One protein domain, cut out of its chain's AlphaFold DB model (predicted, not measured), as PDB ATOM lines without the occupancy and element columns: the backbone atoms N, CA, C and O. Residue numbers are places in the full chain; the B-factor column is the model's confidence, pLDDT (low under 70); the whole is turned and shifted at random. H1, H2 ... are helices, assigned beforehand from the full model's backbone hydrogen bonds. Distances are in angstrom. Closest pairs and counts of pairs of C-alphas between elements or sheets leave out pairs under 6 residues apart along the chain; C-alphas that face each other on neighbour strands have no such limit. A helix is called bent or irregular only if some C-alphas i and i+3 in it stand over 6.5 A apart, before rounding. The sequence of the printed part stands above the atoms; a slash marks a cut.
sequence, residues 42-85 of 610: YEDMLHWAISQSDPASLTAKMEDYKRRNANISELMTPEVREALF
ATOM      1  N   TYR A  42      63.690  35.331   1.792       58.22
ATOM      2  CA  TYR A  42      64.825  36.011   1.173       58.22
ATOM      3  C   TYR A  42      65.613  35.133   0.195       58.22
ATOM      4  O   TYR A  42      66.113  35.656  -0.796       58.22
ATOM      5  N   GLU A  43      65.714  33.822   0.428       73.50
ATOM      6  CA  GLU A  43      66.409  32.895  -0.476       73.50
ATOM      7  C   GLU A  43      65.659  32.774  -1.799       73.50
ATOM      8  O   GLU A  43      66.274  32.891  -2.852       73.50
ATOM      9  N   ASP A  44      64.332  32.660  -1.761       78.19
ATOM     10  CA  ASP A  44      63.505  32.622  -2.971       78.19
ATOM     11  C   ASP A  44      63.582  33.938  -3.754       78.19
ATOM     12  O   ASP A  44      63.677  33.934  -4.982       78.19
ATOM     13  N   MET A  45      63.610  35.077  -3.055       72.19
ATOM     14  CA  MET A  45      63.778  36.392  -3.678       72.19
ATOM     15  C   MET A  45      65.178  36.564  -4.287       72.19
ATOM     16  O   MET A  45      65.304  37.098  -5.388       72.19
ATOM     17  N   LEU A  46      66.229  36.089  -3.609       78.81
ATOM     18  CA  LEU A  46      67.602  36.102  -4.117       78.81
ATOM     19  C   LEU A  46      67.759  35.162  -5.314       78.81
ATOM     20  O   LEU A  46      68.339  35.554  -6.325       78.81
ATOM     21  N   HIS A  47      67.200  33.955  -5.248       76.06
ATOM     22  CA  HIS A  47      67.180  33.015  -6.364       76.06
ATOM     23  C   HIS A  47      66.420  33.583  -7.557       76.06
ATOM     24  O   HIS A  47      66.908  33.496  -8.685       76.06
ATOM     25  N   TRP A  48      65.278  34.231  -7.320       82.94
ATOM     26  CA  TRP A  48      64.538  34.928  -8.361       82.94
ATOM     27  C   TRP A  48      65.371  36.061  -8.970       82.94
ATOM     28  O   TRP A  48      65.571  36.075 -10.184       82.94
ATOM     29  N   ALA A  49      65.951  36.946  -8.158       77.12
ATOM     30  CA  ALA A  49      66.770  38.060  -8.635       77.12
ATOM     31  C   ALA A  49      67.995  37.589  -9.439       77.12
ATOM     32  O   ALA A  49      68.293  38.156 -10.489       77.12
ATOM     33  N   ILE A  50      68.669  36.521  -9.001       77.62
ATOM     34  CA  ILE A  50      69.788  35.902  -9.727       77.62
ATOM     35  C   ILE A  50      69.295  35.283 -11.040       77.62
ATOM     36  O   ILE A  50      69.942  35.458 -12.068       77.62
ATOM     37  N   SER A  51      68.139  34.609 -11.033       78.38
ATOM     38  CA  SER A  51      67.558  33.979 -12.229       78.38
ATOM     39  C   SER A  51      67.122  34.985 -13.299       78.38
ATOM     40  O   SER A  51      67.162  34.672 -14.486       78.38
ATOM     41  N   GLN A  52      66.704  36.183 -12.880       79.44
ATOM     42  CA  GLN A  52      66.244  37.260 -13.759       79.44
ATOM     43  C   GLN A  52      67.367  38.221 -14.162       79.44
ATOM     44  O   GLN A  52      67.172  39.093 -15.008       79.44
ATOM     45  N   SER A  53      68.547  38.080 -13.560       77.50
ATOM     46  CA  SER A  53      69.699  38.906 -13.891       77.50
ATOM     47  C   SER A  53      70.530  38.256 -14.990       77.50
ATOM     48  O   SER A  53      70.874  37.081 -14.916       77.50
ATOM     49  N   ASP A  54      70.917  39.037 -15.997       85.12
ATOM     50  CA  ASP A  54      71.845  38.589 -17.038       85.12
ATOM     51  C   ASP A  54      73.300  38.588 -16.506       85.12
ATOM     52  O   ASP A  54      73.841  39.664 -16.206       85.12
ATOM     53  N   PRO A  55      73.972  37.419 -16.416       76.62
ATOM     54  CA  PRO A  55      75.334  37.310 -15.895       76.62
ATOM     55  C   PRO A  55      76.364  38.095 -16.716       76.62
ATOM     56  O   PRO A  55      77.326  38.631 -16.159       76.62
ATOM     57  N   ALA A  56      76.175  38.191 -18.036       80.19
ATOM     58  CA  ALA A  56      77.096  38.908 -18.914       80.19
ATOM     59  C   ALA A  56      76.978  40.426 -18.710       80.19
ATOM     60  O   ALA A  56      77.990  41.118 -18.576       80.19
ATOM     61  N   SER A  57      75.746  40.929 -18.592       78.56
ATOM     62  CA  SER A  57      75.454  42.327 -18.254       78.56
ATOM     63  C   SER A  57      75.993  42.716 -16.875       78.56
ATOM     64  O   SER A  57      76.612  43.771 -16.730       78.56
ATOM     65  N   LEU A  58      75.838  41.851 -15.864       72.62
ATOM     66  CA  LEU A  58      76.387  42.079 -14.522       72.62
ATOM     67  C   LEU A  58      77.918  42.128 -14.518       72.62
ATOM     68  O   LEU A  58      78.496  43.012 -13.888       72.62
ATOM     69  N   THR A  59      78.571  41.225 -15.250       78.00
ATOM     70  CA  THR A  59      80.038  41.179 -15.338       78.00
ATOM     71  C   THR A  59      80.585  42.418 -16.052       78.00
ATOM     72  O   THR A  59      81.525  43.044 -15.566       78.00
ATOM     73  N   ALA A  60      79.944  42.843 -17.146       80.81
ATOM     74  CA  ALA A  60      80.307  44.066 -17.860       80.81
ATOM     75  C   ALA A  60      80.113  45.325 -16.996       80.81
ATOM     76  O   ALA A  60      80.985  46.193 -16.965       80.81
ATOM     77  N   LYS A  61      79.007  45.406 -16.239       74.56
ATOM     78  CA  LYS A  61      78.769  46.495 -15.279       74.56
ATOM     79  C   LYS A  61      79.796  46.482 -14.147       74.56
ATOM     80  O   LYS A  61      80.352  47.530 -13.850       74.56
ATOM     81  N   MET A  62      80.119  45.320 -13.570       70.19
ATOM     82  CA  MET A  62      81.168  45.190 -12.548       70.19
ATOM     83  C   MET A  62      82.547  45.629 -13.053       70.19
ATOM     84  O   MET A  62      83.280  46.285 -12.314       70.19
ATOM     85  N   GLU A  63      82.924  45.284 -14.286       79.19
ATOM     86  CA  GLU A  63      84.183  45.751 -14.875       79.19
ATOM     87  C   GLU A  63      84.193  47.264 -15.091       79.19
ATOM     88  O   GLU A  63      85.201  47.916 -14.819       79.19
ATOM     89  N   ASP A  64      83.076  47.832 -15.538       76.62
ATOM     90  CA  ASP A  64      82.937  49.275 -15.712       76.62
ATOM     91  C   ASP A  64      82.974  50.017 -14.360       76.62
ATOM     92  O   ASP A  64      83.602  51.070 -14.234       76.62
ATOM     93  N   TYR A  65      82.416  49.420 -13.303       70.00
ATOM     94  CA  TYR A  65      82.495  49.930 -11.930       70.00
ATOM     95  C   TYR A  65      83.917  49.881 -11.372       70.00
ATOM     96  O   TYR A  65      84.390  50.870 -10.809       70.00
ATOM     97  N   LYS A  66      84.640  48.775 -11.597       73.94
ATOM     98  CA  LYS A  66      86.060  48.651 -11.228       73.94
ATOM     99  C   LYS A  66      86.935  49.664 -11.966       73.94
ATOM    100  O   LYS A  66      87.870  50.190 -11.373       73.94
ATOM    101  N   ARG A  67      86.633  49.968 -13.234       75.62
ATOM    102  CA  ARG A  67      87.356  50.995 -14.007       75.62
ATOM    103  C   ARG A  67      87.096  52.407 -13.493       75.62
ATOM    104  O   ARG A  67      88.015  53.219 -13.494       75.62
ATOM    105  N   ARG A  68      85.860  52.702 -13.083       70.94
ATOM    106  CA  ARG A  68      85.457  54.032 -12.598       70.94
ATOM    107  C   ARG A  68      85.773  54.275 -11.121       70.94
ATOM    108  O   ARG A  68      85.718  55.422 -10.697       70.94
ATOM    109  N   ASN A  69      86.117  53.232 -10.361       71.50
ATOM    110  CA  ASN A  69      86.281  53.288  -8.903       71.50
ATOM    111  C   ASN A  69      85.062  53.929  -8.203       71.50
ATOM    112  O   ASN A  69      85.206  54.670  -7.232       71.50
ATOM    113  N   ALA A  70      83.870  53.680  -8.752       64.38
ATOM    114  CA  ALA A  70      82.626  54.280  -8.292       64.38
ATOM    115  C   ALA A  70      82.175  53.630  -6.977       64.38
ATOM    116  O   ALA A  70      82.200  52.403  -6.838       64.38
ATOM    117  N   ASN A  71      81.759  54.451  -6.015       63.78
ATOM    118  CA  ASN A  71      81.177  53.970  -4.761       63.78
ATOM    119  C   ASN A  71      79.749  53.440  -4.995       63.78
ATOM    120  O   ASN A  71      79.095  53.798  -5.969       63.78
ATOM    121  N   ILE A  72      79.244  52.602  -4.083       65.31
ATOM    122  CA  ILE A  72      77.903  51.994  -4.185       65.31
ATOM    123  C   ILE A  72      76.797  53.042  -4.403       65.31
ATOM    124  O   ILE A  72      75.856  52.783  -5.150       65.31
ATOM    125  N   SER A  73      76.933  54.239  -3.824       59.03
ATOM    126  CA  SER A  73      75.948  55.316  -3.962       59.03
ATOM    127  C   SER A  73      75.848  55.834  -5.402       59.03
ATOM    128  O   SER A  73      74.746  56.064  -5.896       59.03
ATOM    129  N   GLU A  74      76.964  55.936  -6.125       64.94
ATOM    130  CA  GLU A  74      77.014  56.322  -7.546       64.94
ATOM    131  C   GLU A  74      76.451  55.252  -8.493       64.94
ATOM    132  O   GLU A  74      76.140  55.547  -9.648       64.94
ATOM    133  N   LEU A  75      76.325  54.011  -8.016       64.06
ATOM    134  CA  LEU A  75      75.812  52.876  -8.785       64.06
ATOM    135  C   LEU A  75      74.303  52.678  -8.631       64.06
ATOM    136  O   LEU A  75      73.692  51.968  -9.433       64.06
ATOM    137  N   MET A  76      73.705  53.296  -7.614       71.12
ATOM    138  CA  MET A  76      72.266  53.287  -7.386       71.12
ATOM    139  C   MET A  76      71.598  54.387  -8.208       71.12
ATOM    140  O   MET A  76      72.091  55.518  -8.270       71.12
ATOM    141  N   THR A  77      70.456  54.072  -8.829       76.56
ATOM    142  CA  THR A  77      69.627  55.126  -9.420       76.56
ATOM    143  C   THR A  77      69.110  56.035  -8.299       76.56
ATOM    144  O   THR A  77      68.949  55.561  -7.170       76.56
ATOM    145  N   PRO A  78      68.862  57.329  -8.564       72.69
ATOM    146  CA  PRO A  78      68.338  58.248  -7.557       72.69
ATOM    147  C   PRO A  78      67.079  57.720  -6.859       72.69
ATOM    148  O   PRO A  78      66.965  57.859  -5.650       72.69
ATOM    149  N   GLU A  79      66.201  57.028  -7.588       72.31
ATOM    150  CA  GLU A  79      64.956  56.462  -7.059       72.31
ATOM    151  C   GLU A  79      65.218  55.303  -6.091       72.31
ATOM    152  O   GLU A  79      64.575  55.195  -5.051       72.31
ATOM    153  N   VAL A  80      66.187  54.438  -6.406       74.38
ATOM    154  CA  VAL A  80      66.601  53.341  -5.519       74.38
ATOM    155  C   VAL A  80      67.355  53.887  -4.310       74.38
ATOM    156  O   VAL A  80      67.183  53.382  -3.205       74.38
ATOM    157  N   ARG A  81      68.157  54.942  -4.497       68.50
ATOM    158  CA  ARG A  81      68.853  55.626  -3.406       68.50
ATOM    159  C   ARG A  81      67.862  56.267  -2.438       68.50
ATOM    160  O   ARG A  81      68.015  56.078  -1.245       68.50
ATOM    161  N   GLU A  82      66.846  56.964  -2.935       75.31
ATOM    162  CA  GLU A  82      65.798  57.593  -2.119       75.31
ATOM    163  C   GLU A  82      64.895  56.551  -1.439       75.31
ATOM    164  O   GLU A  82      64.508  56.724  -0.287       75.31
ATOM    165  N   ALA A  83      64.612  55.427  -2.105       74.94
ATOM    166  CA  ALA A  83      63.843  54.333  -1.514       74.94
ATOM    167  C   ALA A  83      64.609  53.564  -0.418       74.94
ATOM    168  O   ALA A  83      63.988  53.078   0.524       74.94
ATOM    169  N   LEU A  84      65.936  53.426  -0.543       71.19
ATOM    170  CA  LEU A  84      66.781  52.697   0.416       71.19
ATOM    171  C   LEU A  84      67.350  53.590   1.526       71.19
ATOM    172  O   LEU A  84      67.498  53.132   2.655       71.19
ATOM    173  N   PHE A  85      67.656  54.847   1.213       70.06
ATOM    174  CA  PHE A  85      68.221  55.849   2.117       70.06
ATOM    175  C   PHE A  85      67.381  57.131   2.033       70.06
ATOM    176  O   PHE A  85      67.821  58.131   1.461       70.06
TER     177      PHE A  85
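What this domain is: This is residues 42 to 85 of the 610 residues of the protein "Fes1 domain-containing protein" of Chromera velia CCMP2878 (UniProt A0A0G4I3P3). Four helices are strung one after another round a loose, open horseshoe with an empty middle: H1 makes one arm, the long H2 makes the bar across, and the short H3 and H4 fold back as the other arm. No helix packs firmly on another, and H1 with the first part of H2, residues 42 to 60, stands free. The printed part has 44 residues with four named helices, in the order H1, H2, H3, H4, and no named strand; the class is all helix. The whole is loose, with a radius of gyration of the C-alphas of 12.5 A, and its outline is flat, spanning 31 by 27 by 13 A.

Where its parts are: H1 runs from Tyr 42 to Gln 52, 15.1 A from first to last C-alpha, and C-alpha 42 is at (64.825, 36.011, 1.173). H2, residues 55 to 68, is the longest helix with 14 residues and measures 19.8 A; its C-alpha 55 is at (75.334, 37.310, -15.895). H3, residues 72 to 75, measures 5.1 A. H4, residues 78 to 84, measures 9.8 A and ends with C-alpha 84 at (66.781, 52.697, 0.416).

How they stand to each other: H1 touches no helix and is apart from H2, H3 and H4. H2 is close to H3 but not clearly touching it: their closest C-alphas, those of Tyr 65 and Leu 75, are 8.0 A apart, and their centres are 13.1 A apart. H3 and H4 are likewise close but not clearly touching, with the closest C-alphas, those of Ser 73 and Arg 81, 7.1 A apart and the centres 10.6 A apart. H2 and H4 are apart. In H1, H2 and H4 every O i to N i+4 pair is within hydrogen-bond range; H3, with 4 residues, is too short for such a pair, and its 1 pair of O i and N i+3 is within range. No helix is bent or irregular.

The domain as a whole: The two C-alphas farthest apart are those of Asp 44 and Arg 68, at 32.1 A, while the first and last printed C-alphas, of Tyr 42 and Phe 85, are 20.1 A apart. The printed part has no cut. The links H1 to H2, H2 to H3 and H3 to H4 are tight, and no link is long. Residues 66 to 71, of which 66 to 68 belong to H2, also stand free. The mean pLDDT of the printed part is 73.5; the model's confidence is low, under 70, at residue 42, residues 70 to 75 and residue 81, and the mean pLDDT of H3 is 63.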